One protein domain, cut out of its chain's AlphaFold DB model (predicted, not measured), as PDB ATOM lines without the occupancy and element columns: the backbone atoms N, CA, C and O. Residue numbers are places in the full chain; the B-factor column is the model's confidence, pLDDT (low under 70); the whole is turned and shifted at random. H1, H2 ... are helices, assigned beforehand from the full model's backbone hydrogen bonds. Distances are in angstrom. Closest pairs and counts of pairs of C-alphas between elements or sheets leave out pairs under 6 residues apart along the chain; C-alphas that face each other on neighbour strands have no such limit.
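What this domain is: This is residues 66 to 271 of the 271 residues of an uncharacterized protein of Lachnospira multipara (UniProt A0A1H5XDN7). Picture an elongated bundle of long helices with H3 and H6 side by side in its middle: H5 and H10 pack on H6, while H1 and H8 pack on H3. H11 crosses one end, the end where H4 also lies, and the short H2 lies at the other. Of these, H1, H3, H5, H6 and H8 form an up and down bundle, each running against the one before it. The printed part has 206 residues with eleven named helices, H1 to H11 in chain order, and no named strand, so its class is all helix. It is compact, with a radius of gyration of the C-alphas of 18.4 A and spans of 56 by 34 by 28 A.

How they stand to each other: Start at H1, residues 66 to 85; its residues 75 to 79 touch residues 96 to 101 of H3, residues 93 to 111, with the C-alphas of Ile 75 and Met 100 closest at 6.1 A. H2, residues 87 to 91, touches H1 only at the corner, closest at the C-alphas of Ser 83 and Ala 90, 4.7 A. H4, residues 121 to 129, and H5, residues 134 to 159, form a helical hairpin that only just touches, with 3 pairs of C-alphas within 8 A, the closest being Ile 127 and Pro 134 at 6.2 A. Look next at H6, residues 164 to 191, in a hairpin with H5: a shallow tilt of 30 degrees, opposite ways, with the C-alphas of Phe 150 and Cys 171 closest at 5.3 A. H6 also touches H3, the same way at a shallow tilt of 23 degrees, closest at the C-alphas of Ser 110 and Gly 181, 4.6 A. H7, residues 194 to 197, only just touches H6, only at the corner, with 3 pairs of C-alphas within 8 A. H8, residues 199 to 221, touches H3, opposite ways at a shallow tilt of 21 degrees, with the C-alphas of Met 100 and Thr 214 closest at 5.9 A. H9, residues 226 to 232, touches residues 95 to 99 of H3, closest at the C-alphas of Phe 99 and Trp 228, 6.1 A. H10, residues 234 to 253, touches H6, closest at the C-alphas of Phe 176 and Gly 244, 4.5 A, and is apart from H8. H11, residues 257 to 269, is about perpendicular to H5 at 84 degrees and touches it with residues 257 to 261 alone, closest at the C-alphas of Pro 134 and Tyr 257, 6.0 A. Every O i to N i+4 pair is within hydrogen-bond range in H2, H4, H5, H10 and H11; H1 has 14 of 16, H3 12 of 15, H6 22 of 24, H8 18 of 19 and H9 0 of 3, with 4 of 4 O i to N i+3 pairs, while H7 is too short for such a pair.

Where its parts are: Find C-alpha 66 at (-21.171, -37.925, -53.359), where H1 begins its 28.1 A. H3 runs 26.1 A and H5 37.4 A. From C-alpha 164 at (-25.884, -54.946, -39.294), H6 runs 40.8 A with a kink of 25 degrees near residue 178. H8 measures 32.6 A, H10 28.5 A and H11 18.9 A, ending at C-alpha 269, (3.568, -22.135, -56.016).

The domain as a whole: The two C-alphas farthest apart, those of Pro 87 and Leu 131, are 57.6 A apart. The printed part has no cut and no long link; that from H3 to H4, 9 residues, is short and the others are tight. The model's pLDDT is under 70 at residues 117 to 118, 192 to 197 and 263 to 271.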
ATOM      1  N   ARG A  66     -22.429 -37.600 -52.669       91.19
ATOM      2  CA  ARG A  66     -21.171 -37.925 -53.359       91.19
ATOM      3  C   ARG A  66     -20.669 -39.328 -53.004       91.19
ATOM      4  O   ARG A  66     -20.199 -40.051 -53.882       91.19
ATOM      5  N   ARG A  67     -20.772 -39.727 -51.734       92.12
ATOM      6  CA  ARG A  67     -20.379 -41.068 -51.268       92.12
ATOM      7  C   ARG A  67     -21.370 -42.137 -51.705       92.12
ATOM      8  O   ARG A  67     -20.948 -43.236 -52.046       92.12
ATOM      9  N   PHE A  68     -22.655 -41.803 -51.750       93.00
ATOM     10  CA  PHE A  68     -23.695 -42.663 -52.299       93.00
ATOM     11  C   PHE A  68     -23.431 -42.965 -53.778       93.00
ATOM     12  O   PHE A  68     -23.404 -44.128 -54.162       93.00
ATOM     13  N   ILE A  69     -23.141 -41.940 -54.588       93.62
ATOM     14  CA  ILE A  69     -22.785 -42.097 -56.007       93.62
ATOM     15  C   ILE A  69     -21.518 -42.944 -56.157       93.62
ATOM     16  O   ILE A  69     -21.503 -43.868 -56.965       93.62
ATOM     17  N   TYR A  70     -20.477 -42.674 -55.360       91.75
ATOM     18  CA  TYR A  70     -19.258 -43.492 -55.340       91.75
ATOM     19  C   TYR A  70     -19.568 -44.970 -55.070       91.75
ATOM     20  O   TYR A  70     -19.155 -45.841 -55.832       91.75
ATOM     21  N   PHE A  71     -20.328 -45.251 -54.010       92.50
ATOM     22  CA  PHE A  71     -20.660 -46.612 -53.607       92.50
ATOM     23  C   PHE A  71     -21.518 -47.308 -54.673       92.50
ATOM     24  O   PHE A  71     -21.283 -48.466 -55.016       92.50
ATOM     25  N   LEU A  72     -22.479 -46.593 -55.253       92.56
ATOM     26  CA  LEU A  72     -23.339 -47.121 -56.301       92.56
ATOM     27  C   LEU A  72     -22.539 -47.454 -57.569       92.56
ATOM     28  O   LEU A  72     -22.646 -48.567 -58.075       92.56
ATOM     29  N   LEU A  73     -21.712 -46.526 -58.059       91.75
ATOM     30  CA  LEU A  73     -20.991 -46.680 -59.326       91.75
ATOM     31  C   LEU A  73     -19.789 -47.622 -59.251       91.75
ATOM     32  O   LEU A  73     -19.503 -48.287 -60.239       91.75
ATOM     33  N   LEU A  74     -19.071 -47.665 -58.126       90.81
ATOM     34  CA  LEU A  74     -17.839 -48.452 -58.008       90.81
ATOM     35  C   LEU A  74     -18.007 -49.738 -57.200       90.81
ATOM     36  O   LEU A  74     -17.225 -50.659 -57.361       90.81
ATOM     37  N   ILE A  75     -19.023 -49.859 -56.353       92.19
ATOM     38  CA  ILE A  75     -19.215 -51.097 -55.588       92.19
ATOM     39  C   ILE A  75     -20.412 -51.855 -56.152       92.19
ATOM     40  O   ILE A  75     -20.270 -52.972 -56.647       92.19
ATOM     41  N   TYR A  76     -21.591 -51.233 -56.160       90.88
ATOM     42  CA  TYR A  76     -22.821 -51.940 -56.508       90.88
ATOM     43  C   TYR A  76     -22.956 -52.271 -58.003       90.88
ATOM     44  O   TYR A  76     -23.282 -53.404 -58.357       90.88
ATOM     45  N   VAL A  77     -22.707 -51.311 -58.899       90.88
ATOM     46  CA  VAL A  77     -22.817 -51.533 -60.353       90.88
ATOM     47  C   VAL A  77     -21.820 -52.597 -60.840       90.88
ATOM     48  O   VAL A  77     -22.261 -53.529 -61.514       90.88
ATOM     49  N   PRO A  78     -20.521 -52.561 -60.473       89.25
ATOM     50  CA  PRO A  78     -19.572 -53.598 -60.864       89.25
ATOM     51  C   PRO A  78     -19.939 -54.967 -60.295       89.25
ATOM     52  O   PRO A  78     -19.851 -55.955 -61.018       89.25
ATOM     53  N   PHE A  79     -20.439 -55.033 -59.056       88.50
ATOM     54  CA  PHE A  79     -21.006 -56.265 -58.505       88.50
ATOM     55  C   PHE A  79     -22.117 -56.823 -59.402       88.50
ATOM     56  O   PHE A  79     -22.066 -57.992 -59.786       88.50
ATOM     57  N   ARG A  80     -23.085 -55.990 -59.803       88.56
ATOM     58  CA  ARG A  80     -24.174 -56.418 -60.692       88.56
ATOM     59  C   ARG A  80     -23.655 -56.890 -62.049       88.56
ATOM     60  O   ARG A  80     -24.086 -57.944 -62.508       88.56
ATOM     61  N   LEU A  81     -22.713 -56.180 -62.661       88.94
ATOM     62  CA  LEU A  81     -22.118 -56.585 -63.940       88.94
ATOM     63  C   LEU A  81     -21.384 -57.930 -63.832       88.94
ATOM     64  O   LEU A  81     -21.614 -58.826 -64.642       88.94
ATOM     65  N   ILE A  82     -20.559 -58.111 -62.798       85.56
ATOM     66  CA  ILE A  82     -19.830 -59.365 -62.556       85.56
ATOM     67  C   ILE A  82     -20.810 -60.511 -62.274       85.56
ATOM     68  O   ILE A  82     -20.609 -61.617 -62.773       85.56
ATOM     69  N   SER A  83     -21.893 -60.243 -61.539       84.12
ATOM     70  CA  SER A  83     -22.921 -61.239 -61.206       84.12
ATOM     71  C   SER A  83     -23.636 -61.803 -62.441       84.12
ATOM     72  O   SER A  83     -23.964 -62.987 -62.464       84.12
ATOM     73  N   ILE A  84     -23.811 -60.993 -63.494       84.69
ATOM     74  CA  ILE A  84     -24.410 -61.432 -64.765       84.69
ATOM     75  C   ILE A  84     -23.469 -62.403 -65.492       84.69
ATOM     76  O   ILE A  84     -23.910 -63.409 -66.039       84.69
ATOM     77  N   VAL A  85     -22.162 -62.124 -65.481       83.25
ATOM     78  CA  VAL A  85     -21.153 -62.954 -66.163       83.25
ATOM     79  C   VAL A  85     -20.816 -64.223 -65.364       83.25
ATOM     80  O   VAL A  85     -20.464 -65.256 -65.944       83.25
ATOM     81  N   ARG A  86     -20.876 -64.160 -64.026       79.81
ATOM     82  CA  ARG A  86     -20.489 -65.239 -63.104       79.81
ATOM     83  C   ARG A  86     -21.559 -65.441 -62.016       79.81
ATOM     84  O   ARG A  86     -21.519 -64.751 -60.996       79.81
ATOM     85  N   PRO A  87     -22.455 -66.438 -62.157       74.25
ATOM     86  CA  PRO A  87     -23.592 -66.613 -61.249       74.25
ATOM     87  C   PRO A  87     -23.185 -67.003 -59.819       74.25
ATOM     88  O   PRO A  87     -23.886 -66.666 -58.876       74.25
ATOM     89  N   LEU A  88     -22.020 -67.632 -59.629       72.25
ATOM     90  CA  LEU A  88     -21.485 -67.976 -58.302       72.25
ATOM     91  C   LEU A  88     -21.201 -66.748 -57.421       72.25
ATOM     92  O   LEU A  88     -21.253 -66.849 -56.203       72.25
ATOM     93  N   VAL A  89     -20.913 -65.589 -58.022       74.31
ATOM     94  CA  VAL A  89     -20.739 -64.324 -57.287       74.31
ATOM     95  C   VAL A  89     -22.097 -63.704 -56.935       74.31
ATOM     96  O   VAL A  89     -22.199 -62.958 -55.966       74.31
ATOM     97  N   ALA A  90     -23.148 -64.024 -57.697       70.44
ATOM     98  CA  ALA A  90     -24.503 -63.535 -57.454       70.44
ATOM     99  C   ALA A  90     -25.142 -64.171 -56.210       70.44
ATOM    100  O   ALA A  90     -25.932 -63.513 -55.537       70.44
ATOM    101  N   THR A  91     -24.792 -65.426 -55.907       74.38
ATOM    102  CA  THR A  91     -25.338 -66.175 -54.765       74.38
ATOM    103  C   THR A  91     -24.998 -65.509 -53.429       74.38
ATOM    104  O   THR A  91     -25.871 -65.381 -52.576       74.38
ATOM    105  N   ASP A  92     -23.771 -64.994 -53.287       83.44
ATOM    106  CA  ASP A  92     -23.267 -64.397 -52.045       83.44
ATOM    107  C   ASP A  92     -23.061 -62.879 -52.185       83.44
ATOM    108  O   ASP A  92     -21.939 -62.366 -52.103       83.44
ATOM    109  N   GLN A  93     -24.163 -62.137 -52.379       85.81
ATOM    110  CA  GLN A  93     -24.133 -60.670 -52.490       85.81
ATOM    111  C   GLN A  93     -23.383 -60.024 -51.316       85.81
ATOM    112  O   GLN A  93     -22.558 -59.136 -51.525       85.81
ATOM    113  N   GLU A  94     -23.642 -60.458 -50.081       89.31
ATOM    114  CA  GLU A  94     -23.025 -59.864 -48.892       89.31
ATOM    115  C   GLU A  94     -21.496 -60.007 -48.902       89.31
ATOM    116  O   GLU A  94     -20.784 -59.022 -48.699       89.31
ATOM    117  N   LEU A  95     -20.982 -61.199 -49.216       90.00
ATOM    118  CA  LEU A  95     -19.545 -61.463 -49.293       90.00
ATOM    119  C   LEU A  95     -18.874 -60.599 -50.370       90.00
ATOM    120  O   LEU A  95     -17.793 -60.049 -50.146       90.00
ATOM    121  N   ALA A  96     -19.528 -60.445 -51.525       89.44
ATOM    122  CA  ALA A  96     -19.027 -59.605 -52.604       89.44
ATOM    123  C   ALA A  96     -18.950 -58.129 -52.197       89.44
ATOM    124  O   ALA A  96     -17.930 -57.477 -52.435       89.44
ATOM    125  N   MET A  97     -19.984 -57.621 -51.521       91.19
ATOM    126  CA  MET A  97     -20.007 -56.246 -51.018       91.19
ATOM    127  C   MET A  97     -18.924 -56.017 -49.957       91.19
ATOM    128  O   MET A  97     -18.226 -55.006 -50.023       91.19
ATOM    129  N   ILE A  98     -18.728 -56.961 -49.027       92.50
ATOM    130  CA  ILE A  98     -17.665 -56.902 -48.008       92.50
ATOM    131  C   ILE A  98     -16.286 -56.831 -48.673       92.50
ATOM    132  O   ILE A  98     -15.478 -55.964 -48.333       92.50
ATOM    133  N   PHE A  99     -16.020 -57.707 -49.642       91.62
ATOM    134  CA  PHE A  99     -14.747 -57.744 -50.358       91.62
ATOM    135  C   PHE A  99     -14.471 -56.440 -51.118       91.62
ATOM    136  O   PHE A  99     -13.424 -55.816 -50.922       91.62
ATOM    137  N   MET A 100     -15.420 -55.993 -51.946       92.12
ATOM    138  CA  MET A 100     -15.255 -54.784 -52.758       92.12
ATOM    139  C   MET A 100     -15.118 -53.530 -51.893       92.12
ATOM    140  O   MET A 100     -14.261 -52.685 -52.152       92.12
ATOM    141  N   PHE A 101     -15.909 -53.429 -50.821       93.88
ATOM    142  CA  PHE A 101     -15.797 -52.333 -49.865       93.88
ATOM    143  C   PHE A 101     -14.441 -52.331 -49.152       93.88
ATOM    144  O   PHE A 101     -13.832 -51.274 -48.989       93.88
ATOM    145  N   THR A 102     -13.931 -53.502 -48.766       92.88
ATOM    146  CA  THR A 102     -12.618 -53.619 -48.117       92.88
ATOM    147  C   THR A 102     -11.503 -53.139 -49.044       92.88
ATOM    148  O   THR A 102     -10.673 -52.319 -48.652       92.88
ATOM    149  N   MET A 103     -11.499 -53.567 -50.304       91.88
ATOM    150  CA  MET A 103     -10.456 -53.157 -51.245       91.88
ATOM    151  C   MET A 103     -10.523 -51.663 -51.597       91.88
ATOM    152  O   MET A 103      -9.508 -50.963 -51.553       91.88
ATOM    153  N   LEU A 104     -11.713 -51.150 -51.916       92.00
ATOM    154  CA  LEU A 104     -11.870 -49.789 -52.436       92.00
ATOM    155  C   LEU A 104     -11.992 -48.729 -51.331       92.00
ATOM    156  O   LEU A 104     -11.381 -47.664 -51.417       92.00
ATOM    157  N   SER A 105     -12.740 -48.998 -50.265       91.31
ATOM    158  CA  SER A 105     -13.003 -47.994 -49.224       91.31
ATOM    159  C   SER A 105     -11.987 -48.041 -48.086       91.31
ATOM    160  O   SER A 105     -11.619 -46.983 -47.555       91.31
ATOM    161  N   ILE A 106     -11.533 -49.242 -47.704       91.94
ATOM    162  CA  ILE A 106     -10.602 -49.438 -46.584       91.94
ATOM    163  C   ILE A 106      -9.163 -49.290 -47.075       91.94
ATOM    164  O   ILE A 106      -8.498 -48.336 -46.680       91.94
ATOM    165  N   ILE A 107      -8.704 -50.160 -47.978       90.75
ATOM    166  CA  ILE A 107      -7.309 -50.158 -48.448       90.75
ATOM    167  C   ILE A 107      -7.033 -48.923 -49.311       90.75
ATOM    168  O   ILE A 107      -6.254 -48.052 -48.920       90.75
ATOM    169  N   CYS A 108      -7.716 -48.797 -50.453       89.25
ATOM    170  CA  CYS A 108      -7.481 -47.681 -51.369       89.25
ATOM    171  C   CYS A 108      -7.816 -46.330 -50.722       89.25
ATOM    172  O   CYS A 108      -7.053 -45.371 -50.843       89.25
ATOM    173  N   GLY A 109      -8.941 -46.245 -50.008       86.50
ATOM    174  CA  GLY A 109      -9.328 -45.013 -49.329       86.50
ATOM    175  C   GLY A 109      -8.366 -44.600 -48.210       86.50
ATOM    176  O   GLY A 109      -8.247 -43.409 -47.947       86.50
ATOM    177  N   SER A 110      -7.700 -45.539 -47.527       88.50
ATOM    178  CA  SER A 110      -6.723 -45.201 -46.481       88.50
ATOM    179  C   SER A 110      -5.408 -44.697 -47.082       88.50
ATOM    180  O   SER A 110      -4.838 -43.740 -46.573       88.50
ATOM    181  N   LEU A 111      -4.966 -45.273 -48.204       85.31
ATOM    182  CA  LEU A 111      -3.689 -44.921 -48.831       85.31
ATOM    183  C   LEU A 111      -3.765 -43.674 -49.725       85.31
ATOM    184  O   LEU A 111      -2.900 -42.808 -49.641       85.31
ATOM    185  N   ALA A 112      -4.785 -43.580 -50.583       78.94
ATOM    186  CA  ALA A 112      -4.858 -42.537 -51.610       78.94
ATOM    187  C   ALA A 112      -5.620 -41.287 -51.143       78.94
ATOM    188  O   ALA A 112      -5.341 -40.165 -51.557       78.94
ATOM    189  N   ASN A 113      -6.613 -41.460 -50.272       80.25
ATOM    190  CA  ASN A 113      -7.356 -40.344 -49.707       80.25
ATOM    191  C   ASN A 113      -6.782 -40.045 -48.323       80.25
ATOM    192  O   ASN A 113      -7.406 -40.375 -47.322       80.25
ATOM    193  N   THR A 114      -5.610 -39.419 -48.257       80.31
ATOM    194  CA  THR A 114      -5.036 -38.901 -47.005       80.31
ATOM    195  C   THR A 114      -5.152 -37.382 -46.955       80.31
ATOM    196  O   THR A 114      -5.059 -36.687 -47.967       80.31
ATOM    197  N   THR A 115      -5.417 -36.837 -45.772       72.56
ATOM    198  CA  THR A 115      -5.565 -35.397 -45.542       72.56
ATOM    199  C   THR A 115      -4.274 -34.632 -45.822       72.56
ATOM    200  O   THR A 115      -4.344 -33.471 -46.217       72.56
ATOM    201  N   LEU A 116      -3.116 -35.290 -45.698       71.06
ATOM    202  CA  LEU A 116      -1.816 -34.716 -46.043       71.06
ATOM    203  C   LEU A 116      -1.659 -34.508 -47.555       71.06
ATOM    204  O   LEU A 116      -1.286 -33.422 -47.993       71.06
ATOM    205  N   LEU A 117      -2.001 -35.519 -48.357       66.12
ATOM    206  CA  LEU A 117      -1.936 -35.424 -49.819       66.12
ATOM    207  C   LEU A 117      -3.045 -34.531 -50.395       66.12
ATOM    208  O   LEU A 117      -2.899 -33.992 -51.486       66.12
ATOM    209  N   ALA A 118      -4.145 -34.345 -49.663       65.50
ATOM    210  CA  ALA A 118      -5.267 -33.495 -50.055       65.50
ATOM    211  C   ALA A 118      -5.165 -32.036 -49.554       65.50
ATOM    212  O   ALA A 118      -6.171 -31.318 -49.594       65.50
ATOM    213  N   MET A 119      -3.998 -31.591 -49.064       71.00
ATOM    214  CA  MET A 119      -3.804 -30.198 -48.640       71.00
ATOM    215  C   MET A 119      -4.060 -29.221 -49.793       71.00
ATOM    216  O   MET A 119      -3.599 -29.414 -50.916       71.00
ATOM    217  N   GLY A 120      -4.794 -28.145 -49.501       71.00
ATOM    218  CA  GLY A 120      -5.150 -27.125 -50.490       71.00
ATOM    219  C   GLY A 120      -5.130 -25.702 -49.936       71.00
ATOM    220  O   GLY A 120      -4.727 -25.464 -48.800       71.00
ATOM    221  N   ASP A 121      -5.634 -24.740 -50.715       70.56
ATOM    222  CA  ASP A 121      -5.550 -23.298 -50.391       70.56
ATOM    223  C   ASP A 121      -6.265 -22.915 -49.091       70.56
ATOM    224  O   ASP A 121      -5.924 -21.941 -48.423       70.56
ATOM    225  N   ARG A 122      -7.245 -23.721 -48.674       74.69
ATOM    226  CA  ARG A 122      -7.932 -23.520 -47.394       74.69
ATOM    227  C   ARG A 122      -7.072 -23.865 -46.188       74.69
ATOM    228  O   ARG A 122      -7.169 -23.182 -45.175       74.69
ATOM    229  N   ASP A 123      -6.225 -24.887 -46.292       75.56
ATOM    230  CA  ASP A 123      -5.257 -25.190 -45.234       75.56
ATOM    231  C   ASP A 123      -4.278 -24.035 -45.057       75.56
ATOM    232  O   ASP A 123      -3.967 -23.643 -43.933       75.56
ATOM    233  N   TYR A 124      -3.884 -23.418 -46.169       75.62
ATOM    234  CA  TYR A 124      -3.076 -22.210 -46.159       75.62
ATOM    235  C   TYR A 124      -3.787 -21.038 -45.460       75.62
ATOM    236  O   TYR A 124      -3.211 -20.434 -44.552       75.62
ATOM    237  N   LEU A 125      -5.048 -20.750 -45.806       76.94
ATOM    238  CA  LEU A 125      -5.828 -19.682 -45.163       76.94
ATOM    239  C   LEU A 125      -5.970 -19.914 -43.647       76.94
ATOM    240  O   LEU A 125      -5.731 -19.009 -42.845       76.94
ATOM    241  N   MET A 126      -6.287 -21.144 -43.239       79.00
ATOM    242  CA  MET A 126      -6.411 -21.531 -41.829       79.00
ATOM    243  C   MET A 126      -5.123 -21.297 -41.030       79.00
ATOM    244  O   MET A 126      -5.161 -20.869 -39.875       79.00
ATOM    245  N   ILE A 127      -3.973 -21.587 -41.632       81.31
ATOM    246  CA  ILE A 127      -2.691 -21.581 -40.925       81.31
ATOM    247  C   ILE A 127      -2.054 -20.194 -40.954       81.31
ATOM    248  O   ILE A 127      -1.550 -19.738 -39.929       81.31
ATOM    249  N   ARG A 128      -2.082 -19.508 -42.103       78.12
ATOM    250  CA  ARG A 128      -1.418 -18.211 -42.280       78.12
ATOM    251  C   ARG A 128      -2.281 -17.038 -41.833       78.12
ATOM    252  O   ARG A 128      -1.764 -16.136 -41.184       78.12
ATOM    253  N   VAL A 129      -3.576 -17.053 -42.157       78.25
ATOM    254  CA  VAL A 129      -4.490 -15.938 -41.856       78.25
ATOM    255  C   VAL A 129      -5.135 -16.127 -40.487       78.25
ATOM    256  O   VAL A 129      -5.137 -15.212 -39.673       78.25
ATOM    257  N   MET A 130      -5.646 -17.328 -40.198       77.50
ATOM    258  CA  MET A 130      -6.345 -17.593 -38.928       77.50
ATOM    259  C   MET A 130      -5.419 -18.041 -37.792       77.50
ATOM    260  O   MET A 130      -5.891 -18.262 -36.676       77.50
ATOM    261  N   LEU A 131      -4.111 -18.158 -38.061       79.62
ATOM    262  CA  LEU A 131      -3.062 -18.496 -37.090       79.62
ATOM    263  C   LEU A 131      -3.366 -19.764 -36.276       79.62
ATOM    264  O   LEU A 131      -2.992 -19.897 -35.106       79.62
ATOM    265  N   ILE A 132      -4.057 -20.720 -36.896       80.69
ATOM    266  CA  ILE A 132      -4.358 -22.004 -36.272       80.69
ATOM    267  C   ILE A 132      -3.118 -22.874 -36.346       80.69
ATOM    268  O   ILE A 132      -2.424 -22.917 -37.362       80.69
ATOM    269  N   SER A 133      -2.820 -23.593 -35.263       81.62
ATOM    270  CA  SER A 133      -1.697 -24.515 -35.290       81.62
ATOM    271  C   SER A 133      -1.940 -25.606 -36.351       81.62
ATOM    272  O   SER A 133      -2.979 -26.270 -36.310       81.62
ATOM    273  N   PRO A 134      -0.971 -25.837 -37.259       79.94
ATOM    274  CA  PRO A 134      -0.969 -26.919 -38.250       79.94
ATOM    275  C   PRO A 134      -1.517 -28.250 -37.754       79.94
ATOM    276  O   PRO A 134      -2.406 -28.847 -38.353       79.94
ATOM    277  N   TYR A 135      -1.015 -28.650 -36.592       82.56
ATOM    278  CA  TYR A 135      -1.388 -29.863 -35.897       82.56
ATOM    279  C   TYR A 135      -2.896 -29.955 -35.601       82.56
ATOM    280  O   TYR A 135      -3.521 -30.969 -35.901       82.56
ATOM    281  N   LEU A 136      -3.504 -28.897 -35.046       82.88
ATOM    282  CA  LEU A 136      -4.925 -28.924 -34.673       82.88
ATOM    283  C   LEU A 136      -5.835 -28.942 -35.902       82.88
ATOM    284  O   LEU A 136      -6.869 -29.604 -35.869       82.88
ATOM    285  N   ASN A 137      -5.446 -28.244 -36.971       84.19
ATOM    286  CA  ASN A 137      -6.187 -28.259 -38.229       84.19
ATOM    287  C   ASN A 137      -6.149 -29.655 -38.876       84.19
ATOM    288  O   ASN A 137      -7.192 -30.204 -39.229       84.19
ATOM    289  N   PHE A 138      -4.964 -30.267 -38.957       83.62
ATOM    290  CA  PHE A 138      -4.793 -31.609 -39.512       83.62
ATOM    291  C   PHE A 138      -5.596 -32.657 -38.734       83.62
ATOM    292  O   PHE A 138      -6.437 -33.360 -39.294       83.62
ATOM    293  N   LEU A 139      -5.401 -32.701 -37.414       86.31
ATOM    294  CA  LEU A 139      -6.079 -33.664 -36.557       86.31
ATOM    295  C   LEU A 139      -7.601 -33.479 -36.585       86.31
ATOM    296  O   LEU A 139      -8.351 -34.453 -36.605       86.31
ATOM    297  N   GLY A 140      -8.067 -32.229 -36.630       85.94
ATOM    298  CA  GLY A 140      -9.486 -31.922 -36.747       85.94
ATOM    299  C   GLY A 140     -10.112 -32.426 -38.037       85.94
ATOM    300  O   GLY A 140     -11.197 -33.013 -38.006       85.94
ATOM    301  N   LYS A 141      -9.408 -32.275 -39.162       87.81
ATOM    302  CA  LYS A 141      -9.834 -32.837 -40.447       87.81
ATOM    303  C   LYS A 141      -9.863 -34.359 -40.423       87.81
ATOM    304  O   LYS A 141     -10.844 -34.936 -40.893       87.81
ATOM    305  N   LEU A 142      -8.850 -34.998 -39.837       90.12
ATOM    306  CA  LEU A 142      -8.800 -36.451 -39.699       90.12
ATOM    307  C   LEU A 142      -9.962 -36.980 -38.848       90.12
ATOM    308  O   LEU A 142     -10.683 -37.873 -39.285       90.12
ATOM    309  N   ILE A 143     -10.206 -36.395 -37.672       90.44
ATOM    310  CA  ILE A 143     -11.309 -36.797 -36.782       90.44
ATOM    311  C   ILE A 143     -12.662 -36.606 -37.464       90.44
ATOM    312  O   ILE A 143     -13.492 -37.514 -37.454       90.44
ATOM    313  N   TYR A 144     -12.881 -35.456 -38.107       89.62
ATOM    314  CA  TYR A 144     -14.107 -35.214 -38.863       89.62
ATOM    315  C   TYR A 144     -14.311 -36.261 -39.964       89.62
ATOM    316  O   TYR A 144     -15.409 -36.791 -40.144       89.62
ATOM    317  N   LYS A 145     -13.245 -36.584 -40.696       90.19
ATOM    318  CA  LYS A 145     -13.281 -37.595 -41.747       90.19
ATOM    319  C   LYS A 145     -13.599 -38.983 -41.193       90.19
ATOM    320  O   LYS A 145     -14.458 -39.645 -41.755       90.19
ATOM    321  N   MET A 146     -12.999 -39.392 -40.072       92.00
ATOM    322  CA  MET A 146     -13.315 -40.669 -39.417       92.00
ATOM    323  C   MET A 146     -14.792 -40.759 -39.010       92.00
ATOM    324  O   MET A 146     -15.446 -41.755 -39.302       92.00
ATOM    325  N   ILE A 147     -15.334 -39.704 -38.392       92.19
ATOM    326  CA  ILE A 147     -16.738 -39.668 -37.953       92.19
ATOM    327  C   ILE A 147     -17.688 -39.702 -39.157       92.19
ATOM    328  O   ILE A 147     -18.644 -40.474 -39.170       92.19
ATOM    329  N   THR A 148     -17.429 -38.887 -40.183       91.69
ATOM    330  CA  THR A 148     -18.282 -38.858 -41.385       91.69
ATOM    331  C   THR A 148     -18.210 -40.160 -42.179       91.69
ATOM    332  O   THR A 148     -19.240 -40.642 -42.639       91.69
ATOM    333  N   ASP A 149     -17.024 -40.761 -42.319       91.38
ATOM    334  CA  ASP A 149     -16.828 -42.095 -42.905       91.38
ATOM    335  C   ASP A 149     -17.623 -43.153 -42.162       91.38
ATOM    336  O   ASP A 149     -18.364 -43.893 -42.803       91.38
ATOM    337  N   PHE A 150     -17.549 -43.172 -40.836       93.88
ATOM    338  CA  PHE A 150     -18.311 -44.115 -40.033       93.88
ATOM    339  C   PHE A 150     -19.819 -43.983 -40.263       93.88
ATOM    340  O   PHE A 150     -20.465 -44.952 -40.651       93.88
ATOM    341  N   ILE A 151     -20.378 -42.782 -40.080       94.50
ATOM    342  CA  ILE A 151     -21.829 -42.562 -40.173       94.50
ATOM    343  C   ILE A 151     -22.329 -42.868 -41.588       94.50
ATOM    344  O   ILE A 151     -23.299 -43.603 -41.764       94.50
ATOM    345  N   PHE A 152     -21.671 -42.317 -42.611       94.69
ATOM    346  CA  PHE A 152     -22.147 -42.456 -43.981       94.69
ATOM    347  C   PHE A 152     -21.963 -43.874 -44.517       94.69
ATOM    348  O   PHE A 152     -22.889 -44.388 -45.136       94.69
ATOM    349  N   TYR A 153     -20.824 -44.535 -44.274       94.56
ATOM    350  CA  TYR A 153     -20.652 -45.914 -44.738       94.56
ATOM    351  C   TYR A 153     -21.547 -46.896 -43.993       94.56
ATOM    352  O   TYR A 153     -22.037 -47.827 -44.623       94.56
ATOM    353  N   PHE A 154     -21.835 -46.658 -42.712       95.12
ATOM    354  CA  PHE A 154     -22.780 -47.487 -41.973       95.12
ATOM    355  C   PHE A 154     -24.170 -47.443 -42.616       95.12
ATOM    356  O   PHE A 154     -24.735 -48.486 -42.934       95.12
ATOM    357  N   ILE A 155     -24.679 -46.241 -42.906       94.44
ATOM    358  CA  ILE A 155     -25.967 -46.062 -43.593       94.44
ATOM    359  C   ILE A 155     -25.939 -46.708 -44.988       94.44
ATOM    360  O   ILE A 155     -26.881 -47.404 -45.360       94.44
ATOM    361  N   LEU A 156     -24.862 -46.514 -45.756       94.00
ATOM    362  CA  LEU A 156     -24.736 -47.080 -47.103       94.00
ATOM    363  C   LEU A 156     -24.751 -48.613 -47.085       94.00
ATOM    364  O   LEU A 156     -25.529 -49.217 -47.817       94.00
ATOM    365  N   LEU A 157     -23.945 -49.250 -46.236       94.19
ATOM    366  CA  LEU A 157     -23.875 -50.712 -46.161       94.19
ATOM    367  C   LEU A 157     -25.236 -51.331 -45.801       94.19
ATOM    368  O   LEU A 157     -25.632 -52.326 -46.414       94.19
ATOM    369  N   LEU A 158     -25.998 -50.689 -44.909       94.25
ATOM    370  CA  LEU A 158     -27.367 -51.100 -44.585       94.25
ATOM    371  C   LEU A 158     -28.322 -50.970 -45.782       94.25
ATOM    372  O   LEU A 158     -29.083 -51.899 -46.058       94.25
ATOM    373  N   ILE A 159     -28.265 -49.860 -46.531       94.06
ATOM    374  CA  ILE A 159     -29.086 -49.656 -47.742       94.06
ATOM    375  C   ILE A 159     -28.834 -50.767 -48.773       94.06
ATOM    376  O   ILE A 159     -29.769 -51.243 -49.420       94.06
ATOM    377  N   PHE A 160     -27.587 -51.226 -48.904       91.25
ATOM    378  CA  PHE A 160     -27.196 -52.272 -49.853       91.25
ATOM    379  C   PHE A 160     -27.306 -53.707 -49.303       91.25
ATOM    380  O   PHE A 160     -26.731 -54.633 -49.881       91.25
ATOM    381  N   LYS A 161     -28.115 -53.905 -48.251       90.12
ATOM    382  CA  LYS A 161     -28.476 -55.209 -47.663       90.12
ATOM    383  C   LYS A 161     -27.300 -56.002 -47.073       90.12
ATOM    384  O   LYS A 161     -27.346 -57.229 -47.050       90.12
ATOM    385  N   VAL A 162     -26.257 -55.332 -46.585       92.19
ATOM    386  CA  VAL A 162     -25.229 -55.975 -45.750       92.19
ATOM    387  C   VAL A 162     -25.772 -56.107 -44.325       92.19
ATOM    388  O   VAL A 162     -26.470 -55.212 -43.844       92.19
ATOM    389  N   SER A 163     -25.472 -57.208 -43.630       94.06
ATOM    390  CA  SER A 163     -25.942 -57.397 -42.254       94.06
ATOM    391  C   SER A 163     -25.451 -56.279 -41.327       94.06
ATOM    392  O   SER A 163     -24.385 -55.686 -41.525       94.06
ATOM    393  N   VAL A 164     -26.223 -55.993 -40.275       94.69
ATOM    394  CA  VAL A 164     -25.884 -54.946 -39.294       94.69
ATOM    395  C   VAL A 164     -24.533 -55.233 -38.636       94.69
ATOM    396  O   VAL A 164     -23.716 -54.326 -38.488       94.69
ATOM    397  N   TYR A 165     -24.277 -56.502 -38.302       93.75
ATOM    398  CA  TYR A 165     -23.018 -56.940 -37.706       93.75
ATOM    399  C   TYR A 165     -21.825 -56.655 -38.630       93.75
ATOM    400  O   TYR A 165     -20.907 -55.934 -38.238       93.75
ATOM    401  N   ASN A 166     -21.864 -57.134 -39.880       93.12
ATOM    402  CA  ASN A 166     -20.767 -56.917 -40.827       93.12
ATOM    403  C   ASN A 166     -20.588 -55.429 -41.161       93.12
ATOM    404  O   ASN A 166     -19.457 -54.955 -41.266       93.12
ATOM    405  N   SER A 167     -21.684 -54.671 -41.243       94.69
ATOM    406  CA  SER A 167     -21.648 -53.222 -41.468       94.69
ATOM    407  C   SER A 167     -20.933 -52.481 -40.337       94.69
ATOM    408  O   SER A 167     -20.073 -51.642 -40.606       94.69
ATOM    409  N   LEU A 168     -21.234 -52.810 -39.074       94.75
ATOM    410  CA  LEU A 168     -20.550 -52.228 -37.915       94.75
ATOM    411  C   LEU A 168     -19.061 -52.576 -37.908       94.75
ATOM    412  O   LEU A 168     -18.233 -51.679 -37.752       94.75
ATOM    413  N   MET A 169     -18.714 -53.848 -38.119       95.06
ATOM    414  CA  MET A 169     -17.317 -54.296 -38.110       95.06
ATOM    415  C   MET A 169     -16.495 -53.612 -39.208       95.06
ATOM    416  O   MET A 169     -15.406 -53.105 -38.935       95.06
ATOM    417  N   LEU A 170     -17.034 -53.501 -40.426       94.69
ATOM    418  CA  LEU A 170     -16.377 -52.783 -41.520       94.69
ATOM    419  C   LEU A 170     -16.215 -51.289 -41.227       94.69
ATOM    420  O   LEU A 170     -15.169 -50.718 -41.530       94.69
ATOM    421  N   CYS A 171     -17.211 -50.645 -40.618       95.00
ATOM    422  CA  CYS A 171     -17.114 -49.228 -40.268       95.00
ATOM    423  C   CYS A 171     -16.083 -48.972 -39.160       95.00
ATOM    424  O   CYS A 171     -15.338 -47.994 -39.234       95.00
ATOM    425  N   LEU A 172     -15.983 -49.863 -38.167       94.44
ATOM    426  CA  LEU A 172     -14.913 -49.818 -37.167       94.44
ATOM    427  C   LEU A 172     -13.541 -49.994 -37.821       94.44
ATOM    428  O   LEU A 172     -12.621 -49.223 -37.549       94.44
ATOM    429  N   LEU A 173     -13.421 -50.942 -38.751       94.94
ATOM    430  CA  LEU A 173     -12.190 -51.156 -39.502       94.94
ATOM    431  C   LEU A 173     -11.799 -49.915 -40.324       94.94
ATOM    432  O   LEU A 173     -10.624 -49.545 -40.355       94.94
ATOM    433  N   VAL A 174     -12.763 -49.211 -40.930       94.25
ATOM    434  CA  VAL A 174     -12.516 -47.917 -41.592       94.25
ATOM    435  C   VAL A 174     -11.943 -46.903 -40.601       94.25
ATOM    436  O   VAL A 174     -10.911 -46.307 -40.895       94.25
ATOM    437  N   ILE A 175     -12.553 -46.722 -39.422       93.94
ATOM    438  CA  ILE A 175     -12.047 -45.773 -38.415       93.94
ATOM    439  C   ILE A 175     -10.590 -46.081 -38.068       93.94
ATOM    440  O   ILE A 175      -9.771 -45.170 -38.041       93.94
ATOM    441  N   PHE A 176     -10.255 -47.347 -37.824       93.38
ATOM    442  CA  PHE A 176      -8.913 -47.717 -37.376       93.38
ATOM    443  C   PHE A 176      -7.866 -47.659 -38.483       93.38
ATOM    444  O   PHE A 176      -6.705 -47.356 -38.219       93.38
ATOM    445  N   THR A 177      -8.267 -47.881 -39.732       93.50
ATOM    446  CA  THR A 177      -7.356 -47.820 -40.880       93.50
ATOM    447  C   THR A 177      -7.075 -46.404 -41.359       93.50
ATOM    448  O   THR A 177      -6.017 -46.191 -41.949       93.50
ATOM    449  N   ARG A 178      -7.946 -45.414 -41.106       92.56
ATOM    450  CA  ARG A 178      -7.684 -44.016 -41.510       92.56
ATOM    451  C   ARG A 178      -6.415 -43.427 -40.866       92.56
ATOM    452  O   ARG A 178      -5.578 -42.949 -41.627       92.56
ATOM    453  N   PRO A 179      -6.198 -43.491 -39.534       92.62
ATOM    454  CA  PRO A 179      -4.954 -43.025 -38.919       92.62
ATOM    455  C   PRO A 179      -3.711 -43.737 -39.454       92.62
ATOM    456  O   PRO A 179      -2.670 -43.106 -39.606       92.62
ATOM    457  N   ILE A 180      -3.820 -45.034 -39.768       92.50
ATOM    458  CA  ILE A 180      -2.713 -45.817 -40.335       92.50
ATOM    459  C   ILE A 180      -2.297 -45.229 -41.688       92.50
ATOM    460  O   ILE A 180      -1.114 -44.994 -41.917       92.50
ATOM    461  N   GLY A 181      -3.262 -44.936 -42.563       89.31
ATOM    462  CA  GLY A 181      -3.001 -44.327 -43.869       89.31
ATOM    463  C   GLY A 181      -2.358 -42.948 -43.778       89.31
ATOM    464  O   GLY A 181      -1.379 -42.677 -44.468       89.31
ATOM    465  N   GLU A 182      -2.842 -42.092 -42.873       89.81
ATOM    466  CA  GLU A 182      -2.231 -40.775 -42.641       89.81
ATOM    467  C   GLU A 182      -0.801 -40.893 -42.098       89.81
ATOM    468  O   GLU A 182       0.088 -40.167 -42.540       89.81
ATOM    469  N   MET A 183      -0.554 -41.824 -41.170       89.62
ATOM    470  CA  MET A 183       0.789 -42.089 -40.656       89.62
ATOM    471  C   MET A 183       1.724 -42.551 -41.780       89.62
ATOM    472  O   MET A 183       2.838 -42.043 -41.894       89.62
ATOM    473  N   LEU A 184       1.272 -43.477 -42.630       87.12
ATOM    474  CA  LEU A 184       2.042 -43.936 -43.785       87.12
ATOM    475  C   LEU A 184       2.325 -42.798 -44.769       87.12
ATOM    476  O   LEU A 184       3.442 -42.712 -45.269       87.12
ATOM    477  N   ALA A 185       1.364 -41.903 -45.009       83.75
ATOM    478  CA  ALA A 185       1.573 -40.741 -45.868       83.75
ATOM    479  C   ALA A 185       2.628 -39.778 -45.304       83.75
ATOM    480  O   ALA A 185       3.453 -39.283 -46.068       83.75
ATOM    481  N   ILE A 186       2.656 -39.550 -43.986       84.06
ATOM    482  CA  ILE A 186       3.710 -38.748 -43.338       84.06
ATOM    483  C   ILE A 186       5.075 -39.427 -43.486       84.06
ATOM    484  O   ILE A 186       6.036 -38.792 -43.904       84.06
ATOM    485  N   LEU A 187       5.165 -40.726 -43.197       83.12
ATOM    486  CA  LEU A 187       6.424 -41.470 -43.321       83.12
ATOM    487  C   LEU A 187       6.929 -41.522 -44.771       83.12
ATOM    488  O   LEU A 187       8.137 -41.478 -45.009       83.12
ATOM    489  N   ALA A 188       6.013 -41.625 -45.734       77.75
ATOM    490  CA  ALA A 188       6.326 -41.567 -47.154       77.75
ATOM    491  C   ALA A 188       6.814 -40.172 -47.558       77.75
ATOM    492  O   ALA A 188       7.797 -40.077 -48.285       77.75
ATOM    493  N   PHE A 189       6.192 -39.106 -47.046       74.38
ATOM    494  CA  PHE A 189       6.638 -37.731 -47.268       74.38
ATOM    495  C   PHE A 189       8.061 -37.500 -46.736       74.38
ATOM    496  O   PHE A 189       8.907 -37.000 -47.472       74.38
ATOM    497  N   ASP A 190       8.350 -37.953 -45.511       73.75
ATOM    498  CA  ASP A 190       9.664 -37.788 -44.873       73.75
ATOM    499  C   ASP A 190      10.792 -38.520 -45.629       73.75
ATOM    500  O   ASP A 190      11.950 -38.106 -45.575       73.75
ATOM    501  N   ARG A 191      10.479 -39.614 -46.342       73.06
ATOM    502  CA  ARG A 191      11.472 -40.420 -47.081       73.06
ATOM    503  C   ARG A 191      11.537 -40.127 -48.579       73.06
ATOM    504  O   ARG A 191      12.584 -40.335 -49.182       73.06
ATOM    505  N   LEU A 192      10.431 -39.716 -49.196       65.31
ATOM    506  CA  LEU A 192      10.265 -39.648 -50.648       65.31
ATOM    507  C   LEU A 192       9.499 -38.377 -51.035       65.31
ATOM    508  O   LEU A 192       8.327 -38.425 -51.408       65.31
ATOM    509  N   ARG A 193      10.190 -37.233 -51.011       66.06
ATOM    510  CA  ARG A 193       9.635 -35.922 -51.404       66.06
ATOM    511  C   ARG A 193       9.010 -35.926 -52.811       66.06
ATOM    512  O   ARG A 193       7.971 -35.308 -53.024       66.06
ATOM    513  N   SER A 194       9.560 -36.737 -53.719       61.41
ATOM    514  CA  SER A 194       9.041 -36.962 -55.079       61.41
ATOM    515  C   SER A 194       7.600 -37.512 -55.122       61.41
ATOM    516  O   SER A 194       6.860 -37.235 -56.067       61.41
ATOM    517  N   LEU A 195       7.151 -38.247 -54.092       61.62
ATOM    518  CA  LEU A 195       5.764 -38.733 -54.026       61.62
ATOM    519  C   LEU A 195       4.754 -37.595 -53.839       61.62
ATOM    520  O   LEU A 195       3.606 -37.734 -54.258       61.62
ATOM    521  N   TYR A 196       5.161 -36.484 -53.221       65.44
ATOM    522  CA  TYR A 196       4.287 -35.330 -53.021       65.44
ATOM    523  C   TYR A 196       4.156 -34.478 -54.286       65.44
ATOM    524  O   TYR A 196       3.048 -34.058 -54.624       65.44
ATOM    525  N   GLU A 197       5.265 -34.273 -55.001       68.12
ATOM    526  CA  GLU A 197       5.286 -33.614 -56.317       68.12
ATOM    527  C   GLU A 197       4.358 -34.352 -57.288       68.12
ATOM    528  O   GLU A 197       3.463 -33.766 -57.886       68.12
ATOM    529  N   ASN A 198       4.443 -35.684 -57.318       73.25
ATOM    530  CA  ASN A 198       3.599 -36.523 -58.162       73.25
ATOM    531  C   ASN A 198       2.381 -37.107 -57.425       73.25
ATOM    532  O   ASN A 198       1.931 -38.212 -57.747       73.25
ATOM    533  N   ARG A 199       1.800 -36.385 -56.452       73.12
ATOM    534  CA  ARG A 199       0.692 -36.903 -55.616       73.12
ATOM    535  C   ARG A 199      -0.507 -37.396 -56.427       73.12
ATOM    536  O   ARG A 199      -1.132 -38.392 -56.067       73.12
ATOM    537  N   ASN A 200      -0.819 -36.727 -57.539       76.88
ATOM    538  CA  ASN A 200      -1.922 -37.118 -58.417       76.88
ATOM    539  C   ASN A 200      -1.634 -38.459 -59.105       76.88
ATOM    540  O   ASN A 200      -2.524 -39.303 -59.196       76.88
ATOM    541  N   LEU A 201      -0.387 -38.680 -59.530       79.56
ATOM    542  CA  LEU A 201       0.053 -39.927 -60.151       79.56
ATOM    543  C   LEU A 201       0.150 -41.063 -59.124       79.56
ATOM    544  O   LEU A 201      -0.297 -42.174 -59.399       79.56
ATOM    545  N   PHE A 202       0.643 -40.795 -57.913       81.25
ATOM    546  CA  PHE A 202       0.644 -41.783 -56.832       81.25
ATOM    547  C   PHE A 202      -0.782 -42.209 -56.453       81.25
ATOM    548  O   PHE A 202      -1.108 -43.394 -56.464       81.25
ATOM    549  N   ASN A 203      -1.677 -41.249 -56.207       82.75
ATOM    550  CA  ASN A 203      -3.071 -41.558 -55.891       82.75
ATOM    551  C   ASN A 203      -3.762 -42.290 -57.047       82.75
ATOM    552  O   ASN A 203      -4.490 -43.254 -56.811       82.75
ATOM    553  N   GLY A 204      -3.498 -41.880 -58.291       84.19
ATOM    554  CA  GLY A 204      -4.018 -42.533 -59.489       84.19
ATOM    555  C   GLY A 204      -3.540 -43.978 -59.641       84.19
ATOM    556  O   GLY A 204      -4.353 -44.860 -59.915       84.19
ATOM    557  N   THR A 205      -2.252 -44.250 -59.410       85.81
ATOM    558  CA  THR A 205      -1.690 -45.609 -59.513       85.81
ATOM    559  C   THR A 205      -2.228 -46.528 -58.421       85.81
ATOM    560  O   THR A 205      -2.667 -47.636 -58.731       85.81
ATOM    561  N   VAL A 206      -2.296 -46.064 -57.167       86.62
ATOM    562  CA  VAL A 206      -2.901 -46.827 -56.060       86.62
ATOM    563  C   VAL A 206      -4.369 -47.143 -56.360       86.62
ATOM    564  O   VAL A 206      -4.785 -48.296 -56.241       86.62
ATOM    565  N   MET A 207      -5.148 -46.155 -56.816       88.06
ATOM    566  CA  MET A 207      -6.550 -46.364 -57.196       88.06
ATOM    567  C   MET A 207      -6.696 -47.365 -58.347       88.06
ATOM    568  O   MET A 207      -7.537 -48.260 -58.263       88.06
ATOM    569  N   ALA A 208      -5.873 -47.255 -59.392       89.44
ATOM    570  CA  ALA A 208      -5.914 -48.154 -60.542       89.44
ATOM    571  C   ALA A 208      -5.608 -49.605 -60.142       89.44
ATOM    572  O   ALA A 208      -6.364 -50.509 -60.496       89.44
ATOM    573  N   ILE A 209      -4.555 -49.825 -59.347       90.75
ATOM    574  CA  ILE A 209      -4.191 -51.156 -58.843       90.75
ATOM    575  C   ILE A 209      -5.334 -51.737 -58.008       90.75
ATOM    576  O   ILE A 209      -5.740 -52.879 -58.226       90.75
ATOM    577  N   CYS A 210      -5.903 -50.953 -57.086       89.56
ATOM    578  CA  CYS A 210      -7.016 -51.411 -56.261       89.56
ATOM    579  C   CYS A 210      -8.254 -51.756 -57.097       89.56
ATOM    580  O   CYS A 210      -8.884 -52.778 -56.839       89.56
ATOM    581  N   VAL A 211      -8.590 -50.966 -58.117       90.38
ATOM    582  CA  VAL A 211      -9.707 -51.249 -59.032       90.38
ATOM    583  C   VAL A 211      -9.471 -52.538 -59.824       90.38
ATOM    584  O   VAL A 211     -10.351 -53.401 -59.867       90.38
ATOM    585  N   ILE A 212      -8.271 -52.709 -60.388       89.81
ATOM    586  CA  ILE A 212      -7.897 -53.913 -61.142       89.81
ATOM    587  C   ILE A 212      -7.977 -55.150 -60.247       89.81
ATOM    588  O   ILE A 212      -8.560 -56.153 -60.649       89.81
ATOM    589  N   LEU A 213      -7.456 -55.085 -59.021       88.50
ATOM    590  CA  LEU A 213      -7.530 -56.200 -58.076       88.50
ATOM    591  C   LEU A 213      -8.972 -56.489 -57.650       88.50
ATOM    592  O   LEU A 213      -9.377 -57.650 -57.608       88.50
ATOM    593  N   THR A 214      -9.761 -55.449 -57.374       89.81
ATOM    594  CA  THR A 214     -11.139 -55.595 -56.884       89.81
ATOM    595  C   THR A 214     -12.039 -56.276 -57.904       89.81
ATOM    596  O   THR A 214     -12.832 -57.135 -57.531       89.81
ATOM    597  N   TYR A 215     -11.941 -55.927 -59.187       88.94
ATOM    598  CA  TYR A 215     -12.817 -56.510 -60.210       88.94
ATOM    599  C   TYR A 215     -12.165 -57.686 -60.942       88.94
ATOM    600  O   TYR A 215     -12.847 -58.647 -61.300       88.94
ATOM    601  N   GLY A 216     -10.844 -57.653 -61.123       85.12
ATOM    602  CA  GLY A 216     -10.090 -58.703 -61.800       85.12
ATOM    603  C   GLY A 216     -10.094 -60.021 -61.031       85.12
ATOM    604  O   GLY A 216     -10.329 -61.069 -61.629       85.12
ATOM    605  N   LEU A 217      -9.917 -59.991 -59.703       84.94
ATOM    606  CA  LEU A 217      -9.885 -61.219 -58.895       84.94
ATOM    607  C   LEU A 217     -11.207 -62.013 -58.959       84.94
ATOM    608  O   LEU A 217     -11.145 -63.214 -59.233       84.94
ATOM    609  N   PRO A 218     -12.399 -61.402 -58.781       84.38
ATOM    610  CA  PRO A 218     -13.670 -62.105 -58.968       84.38
ATOM    611  C   PRO A 218     -13.878 -62.654 -60.386       84.38
ATOM    612  O   PRO A 218     -14.435 -63.742 -60.546       84.38
ATOM    613  N   LEU A 219     -13.419 -61.938 -61.420       83.88
ATOM    614  CA  LEU A 219     -13.569 -62.365 -62.816       83.88
ATOM    615  C   LEU A 219     -12.706 -63.590 -63.152       83.88
ATOM    616  O   LEU A 219     -13.186 -64.502 -63.837       83.88
ATOM    617  N   ILE A 220     -11.469 -63.626 -62.646       83.56
ATOM    618  CA  ILE A 220     -10.514 -64.725 -62.855       83.56
ATOM    619  C   ILE A 220     -10.930 -65.956 -62.046       83.56
ATOM    620  O   ILE A 220     -11.095 -67.042 -62.603       83.56
ATOM    621  N   ASN A 221     -11.155 -65.785 -60.741       78.50
ATOM    622  CA  ASN A 221     -11.383 -66.902 -59.822       78.50
ATOM    623  C   ASN A 221     -12.818 -67.443 -59.860       78.50
ATOM    624  O   ASN A 221     -13.088 -68.492 -59.277       78.50
ATOM    625  N   ARG A 222     -13.745 -66.743 -60.534       77.25
ATOM    626  CA  ARG A 222     -15.174 -67.089 -60.708       77.25
ATOM    627  C   ARG A 222     -15.995 -67.187 -59.413       77.25
ATOM    628  O   ARG A 222     -17.213 -67.317 -59.493       77.25
ATOM    629  N   LYS A 223     -15.350 -67.111 -58.249       76.25
ATOM    630  CA  LYS A 223     -15.926 -67.069 -56.904       76.25
ATOM    631  C   LYS A 223     -15.116 -66.117 -56.032       76.25
ATOM    632  O   LYS A 223     -13.916 -65.933 -56.250       76.25
ATOM    633  N   ILE A 224     -15.759 -65.560 -55.015       79.44
ATOM    634  CA  ILE A 224     -15.075 -64.824 -53.954       79.44
ATOM    635  C   ILE A 224     -14.844 -65.805 -52.805       79.44
ATOM    636  O   ILE A 224     -15.726 -66.583 -52.457       79.44
ATOM    637  N   SER A 225     -13.623 -65.834 -52.268       80.62
ATOM    638  CA  SER A 225     -13.293 -66.742 -51.166       80.62
ATOM    639  C   SER A 225     -14.070 -66.361 -49.905       80.62
ATOM    640  O   SER A 225     -14.071 -65.191 -49.519       80.62
ATOM    641  N   ILE A 226     -14.652 -67.353 -49.225       81.31
ATOM    642  CA  ILE A 226     -15.334 -67.181 -47.932       81.31
ATOM    643  C   ILE A 226     -14.405 -66.566 -46.870       81.31
ATOM    644  O   ILE A 226     -14.865 -65.899 -45.948       81.31
ATOM    645  N   ASN A 227     -13.084 -66.708 -47.043       85.12
ATOM    646  CA  ASN A 227     -12.069 -66.132 -46.161       85.12
ATOM    647  C   ASN A 227     -12.177 -64.604 -46.051       85.12
ATOM    648  O   ASN A 227     -11.718 -64.039 -45.066       85.12
ATOM    649  N   TRP A 228     -12.800 -63.919 -47.015       86.25
ATOM    650  CA  TRP A 228     -13.031 -62.475 -46.919       86.25
ATOM    651  C   TRP A 228     -14.021 -62.089 -45.821       86.25
ATOM    652  O   TRP A 228     -13.954 -60.970 -45.317       86.25
ATOM    653  N   LEU A 229     -14.864 -63.020 -45.367       87.19
ATOM    654  CA  LEU A 229     -15.696 -62.821 -44.183       87.19
ATOM    655  C   LEU A 229     -14.852 -62.736 -42.901       87.19
ATOM    656  O   LEU A 229     -15.263 -62.124 -41.925       87.19
ATOM    657  N   TYR A 230     -13.628 -63.276 -42.907       88.00
ATOM    658  CA  TYR A 230     -12.716 -63.170 -41.769       88.00
ATOM    659  C   TYR A 230     -12.327 -61.714 -41.470       88.00
ATOM    660  O   TYR A 230     -12.025 -61.388 -40.327       88.00
ATOM    661  N   VAL A 231     -12.415 -60.806 -42.453       88.25
ATOM    662  CA  VAL A 231     -12.186 -59.362 -42.257       88.25
ATOM    663  C   VAL A 231     -13.149 -58.762 -41.225       88.25
ATOM    664  O   VAL A 231     -12.771 -57.836 -40.509       88.25
ATOM    665  N   THR A 232     -14.366 -59.301 -41.096       88.69
ATOM    666  CA  THR A 232     -15.349 -58.859 -40.092       88.69
ATOM    667  C   THR A 232     -15.229 -59.611 -38.763       88.69
ATOM    668  O   THR A 232     -16.035 -59.407 -37.851       88.69
ATOM    669  N   HIS A 233     -14.213 -60.466 -38.609       91.12
ATOM    670  CA  HIS A 233     -13.977 -61.201 -37.376       91.12
ATOM    671  C   HIS A 233     -13.486 -60.257 -36.260       91.12
ATOM    672  O   HIS A 233     -12.549 -59.481 -36.488       91.12
ATOM    673  N   PRO A 234     -14.018 -60.347 -35.024       90.69
ATOM    674  CA  PRO A 234     -13.669 -59.432 -33.932       90.69
ATOM    675  C   PRO A 234     -12.169 -59.368 -33.633       90.69
ATOM    676  O   PRO A 234     -11.645 -58.301 -33.330       90.69
ATOM    677  N   ALA A 235     -11.456 -60.491 -33.771       91.69
ATOM    678  CA  ALA A 235     -10.006 -60.543 -33.562       91.69
ATOM    679  C   ALA A 235      -9.233 -59.604 -34.507       91.69
ATOM    680  O   ALA A 235      -8.296 -58.935 -34.072       91.69
ATOM    681  N   ILE A 236      -9.650 -59.501 -35.776       92.31
ATOM    682  CA  ILE A 236      -9.050 -58.559 -36.729       92.31
ATOM    683  C   ILE A 236      -9.354 -57.126 -36.304       92.31
ATOM    684  O   ILE A 236      -8.464 -56.280 -36.309       92.31
ATOM    685  N   ILE A 237     -10.588 -56.851 -35.886       93.31
ATOM    686  CA  ILE A 237     -10.981 -55.512 -35.438       93.31
ATOM    687  C   ILE A 237     -10.156 -55.072 -34.224       93.31
ATOM    688  O   ILE A 237      -9.687 -53.938 -34.195       93.31
ATOM    689  N   VAL A 238      -9.907 -55.967 -33.264       93.50
ATOM    690  CA  VAL A 238      -9.043 -55.693 -32.105       93.50
ATOM    691  C   VAL A 238      -7.594 -55.442 -32.531       93.50
ATOM    692  O   VAL A 238      -6.974 -54.494 -32.050       93.50
ATOM    693  N   LEU A 239      -7.059 -56.229 -33.467       94.81
ATOM    694  CA  LEU A 239      -5.715 -56.006 -34.005       94.81
ATOM    695  C   LEU A 239      -5.595 -54.611 -34.641       94.81
ATOM    696  O   LEU A 239      -4.686 -53.847 -34.313       94.81
ATOM    697  N   PHE A 240      -6.537 -54.253 -35.515       94.25
ATOM    698  CA  PHE A 240      -6.551 -52.938 -36.154       94.25
ATOM    699  C   PHE A 240      -6.827 -51.812 -35.163       94.25
ATOM    700  O   PHE A 240      -6.271 -50.734 -35.336       94.25
ATOM    701  N   PHE A 241      -7.606 -52.044 -34.107       94.06
ATOM    702  CA  PHE A 241      -7.779 -51.075 -33.028       94.06
ATOM    703  C   PHE A 241      -6.441 -50.742 -32.362       94.06
ATOM    704  O   PHE A 241      -6.124 -49.565 -32.210       94.06
ATOM    705  N   ILE A 242      -5.625 -51.749 -32.031       94.44
ATOM    706  CA  ILE A 242      -4.305 -51.541 -31.415       94.44
ATOM    707  C   ILE A 242      -3.385 -50.758 -32.363       94.44
ATOM    708  O   ILE A 242      -2.796 -49.752 -31.967       94.44
ATOM    709  N   ILE A 243      -3.300 -51.173 -33.631       94.56
ATOM    710  CA  ILE A 243      -2.442 -50.518 -34.633       94.56
ATOM    711  C   ILE A 243      -2.936 -49.095 -34.937       94.56
ATOM    712  O   ILE A 243      -2.142 -48.157 -35.031       94.56
ATOM    713  N   GLY A 244      -4.248 -48.910 -35.067       92.94
ATOM    714  CA  GLY A 244      -4.892 -47.625 -35.324       92.94
ATOM    715  C   GLY A 244      -4.731 -46.656 -34.154       92.94
ATOM    716  O   GLY A 244      -4.414 -45.488 -34.374       92.94
ATOM    717  N   ALA A 245      -4.857 -47.137 -32.914       92.25
ATOM    718  CA  ALA A 245      -4.592 -46.351 -31.712       92.25
ATOM    719  C   ALA A 245      -3.114 -45.946 -31.617       92.25
ATOM    720  O   ALA A 245      -2.821 -44.779 -31.355       92.25
ATOM    721  N   GLY A 246      -2.186 -46.867 -31.906       92.00
ATOM    722  CA  GLY A 246      -0.755 -46.564 -31.989       92.00
ATOM    723  C   GLY A 246      -0.439 -45.519 -33.064       92.00
ATOM    724  O   GLY A 246       0.289 -44.560 -32.808       92.00
ATOM    725  N   SER A 247      -1.063 -45.639 -34.238       91.88
ATOM    726  CA  SER A 247      -0.923 -44.668 -35.331       91.88
ATOM    727  C   SER A 247      -1.481 -43.300 -34.935       91.88
ATOM    728  O   SER A 247      -0.844 -42.277 -35.163       91.88
ATOM    729  N   MET A 248      -2.636 -43.257 -34.266       91.50
ATOM    730  CA  MET A 248      -3.221 -42.011 -33.770       91.50
ATOM    731  C   MET A 248      -2.356 -41.359 -32.682       91.50
ATOM    732  O   MET A 248      -2.209 -40.138 -32.668       91.50
ATOM    733  N   TYR A 249      -1.746 -42.154 -31.799       90.69
ATOM    734  CA  TYR A 249      -0.791 -41.663 -30.806       90.69
ATOM    735  C   TYR A 249       0.444 -41.045 -31.474       90.69
ATOM    736  O   TYR A 249       0.843 -39.936 -31.115       90.69
ATOM    737  N   PHE A 250       0.997 -41.707 -32.497       89.44
ATOM    738  CA  PHE A 250       2.086 -41.156 -33.305       89.44
ATOM    739  C   PHE A 250       1.688 -39.819 -33.948       89.44
ATOM    740  O   PHE A 250       2.401 -38.827 -33.800       89.44
ATOM    741  N   LEU A 251       0.514 -39.758 -34.586       87.56
ATOM    742  CA  LEU A 251      -0.002 -38.532 -35.203       87.56
ATOM    743  C   LEU A 251      -0.206 -37.402 -34.186       87.56
ATOM    744  O   LEU A 251       0.020 -36.239 -34.519       87.56
ATOM    745  N   TRP A 252      -0.606 -37.727 -32.955       85.19
ATOM    746  CA  TRP A 252      -0.790 -36.753 -31.878       85.19
ATOM    747  C   TRP A 252       0.534 -36.114 -31.434       85.19
ATOM    748  O   TRP A 252       0.590 -34.920 -31.144       85.19
ATOM    749  N   TRP A 253       1.609 -36.904 -31.382       84.06
ATOM    750  CA  TRP A 253       2.925 -36.473 -30.892       84.06
ATOM    751  C   TRP A 253       3.881 -35.984 -31.985       84.06
ATOM    752  O   TRP A 253       4.973 -35.498 -31.678       84.06
ATOM    753  N   TYR A 254       3.486 -36.071 -33.253       83.56
ATOM    754  CA  TYR A 254       4.319 -35.653 -34.373       83.56
ATOM    755  C   TYR A 254       4.551 -34.127 -34.368       83.56
ATOM    756  O   TYR A 254       3.621 -33.324 -34.452       83.56
ATOM    757  N   LYS A 255       5.817 -33.699 -34.247       74.88
ATOM    758  CA  LYS A 255       6.189 -32.279 -34.055       74.88
ATOM    759  C   LYS A 255       6.356 -31.495 -35.361       74.88
ATOM    760  O   LYS A 255       6.235 -30.268 -35.357       74.88
ATOM    761  N   TYR A 256       6.603 -32.175 -36.480       78.00
ATOM    762  CA  TYR A 256       7.071 -31.547 -37.720       78.00
ATOM    763  C   TYR A 256       5.963 -31.175 -38.716       78.00
ATOM    764  O   TYR A 256       6.260 -30.792 -39.844       78.00
ATOM    765  N   TYR A 257       4.689 -31.144 -38.299       75.56
ATOM    766  CA  TYR A 257       3.578 -30.697 -39.160       75.56
ATOM    767  C   TYR A 257       3.801 -29.316 -39.799       75.56
ATOM    768  O   TYR A 257       3.315 -29.053 -40.894       75.56
ATOM    769  N   ARG A 258       4.538 -28.415 -39.131       70.62
ATOM    770  CA  ARG A 258       4.890 -27.094 -39.686       70.62
ATOM    771  C   ARG A 258       5.808 -27.186 -40.906       70.62
ATOM    772  O   ARG A 258       5.653 -26.374 -41.812       70.62
ATOM    773  N   VAL A 259       6.755 -28.124 -40.902       72.94
ATOM    774  CA  VAL A 259       7.729 -28.305 -41.988       72.94
ATOM    775  C   VAL A 259       7.017 -28.869 -43.207       72.94
ATOM    776  O   VAL A 259       7.063 -28.242 -44.259       72.94
ATOM    777  N   ILE A 260       6.236 -29.938 -43.009       72.62
ATOM    778  CA  ILE A 260       5.398 -30.548 -44.052       72.62
ATOM    779  C   ILE A 260       4.539 -29.490 -44.740       72.62
ATOM    780  O   ILE A 260       4.512 -29.406 -45.958       72.62
ATOM    781  N   ILE A 261       3.864 -28.638 -43.964       71.44
ATOM    782  CA  ILE A 261       2.980 -27.616 -44.530       71.44
ATOM    783  C   ILE A 261       3.759 -26.549 -45.287       71.44
ATOM    784  O   ILE A 261       3.329 -26.134 -46.356       71.44
ATOM    785  N   ARG A 262       4.901 -26.098 -44.761       70.19
ATOM    786  CA  ARG A 262       5.732 -25.113 -45.458       70.19
ATOM    787  C   ARG A 262       6.205 -25.665 -46.805       70.19
ATOM    788  O   ARG A 262       6.082 -24.973 -47.807       70.19
ATOM    789  N   GLU A 263       6.695 -26.898 -46.835       69.81
ATOM    790  CA  GLU A 263       7.186 -27.536 -48.060       69.81
ATOM    791  C   GLU A 263       6.062 -27.846 -49.051       69.81
ATOM    792  O   GLU A 263       6.200 -27.548 -50.234       69.81
ATOM    793  N   ALA A 264       4.922 -28.338 -48.564       64.38
ATOM    794  CA  ALA A 264       3.712 -28.532 -49.359       64.38
ATOM    795  C   ALA A 264       3.236 -27.234 -50.037       64.38
ATOM    796  O   ALA A 264       2.780 -27.259 -51.177       64.38
ATOM    797  N   ILE A 265       3.355 -26.093 -49.346       65.12
ATOM    798  CA  ILE A 265       2.996 -24.776 -49.888       65.12
ATOM    799  C   ILE A 265       3.997 -24.321 -50.953       65.12
ATOM    800  O   ILE A 265       3.573 -23.804 -51.984       65.12
ATOM    801  N   HIS A 266       5.302 -24.495 -50.723       64.31
ATOM    802  CA  HIS A 266       6.321 -24.090 -51.697       64.31
ATOM    803  C   HIS A 266       6.175 -24.846 -53.019       64.31
ATOM    804  O   HIS A 266       6.141 -24.211 -54.065       64.31
ATOM    805  N   LEU A 267       5.965 -26.163 -52.957       61.28
ATOM    806  CA  LEU A 267       5.793 -27.003 -54.147       61.28
ATOM    807  C   LEU A 267       4.545 -26.646 -54.970       61.28
ATOM    808  O   LEU A 267       4.522 -26.878 -56.168       61.28
ATOM    809  N   LYS A 268       3.505 -26.065 -54.357       60.06
ATOM    810  CA  LYS A 268       2.290 -25.649 -55.077       60.06
ATOM    811  C   LYS A 268       2.441 -24.307 -55.807       60.06
ATOM    812  O   LYS A 268       1.690 -24.044 -56.732       60.06
ATOM    813  N   HIS A 269       3.350 -23.436 -55.369       54.72
ATOM    814  CA  HIS A 269       3.568 -22.135 -56.016       54.72
ATOM    815  C   HIS A 269       4.502 -22.208 -57.234       54.72
ATOM    816  O   HIS A 269       4.614 -21.217 -57.951       54.72
ATOM    817  N   GLU A 270       5.170 -23.343 -57.442       44.84
ATOM    818  CA  GLU A 270       6.044 -23.597 -58.594       44.84
ATOM    819  C   GLU A 270       5.306 -24.267 -59.776       44.84
ATOM    820  O   GLU A 270       5.878 -24.350 -60.862       44.84
ATOM    821  N   GLU A 271       4.042 -24.686 -59.588       40.59
ATOM    822  CA  GLU A 271       3.106 -25.139 -60.642       40.59
ATOM    823  C   GLU A 271       2.195 -23.996 -61.125       40.59
ATOM    824  O   GLU A 271       1.959 -23.914 -62.352       40.59
TER     825      GLU A 271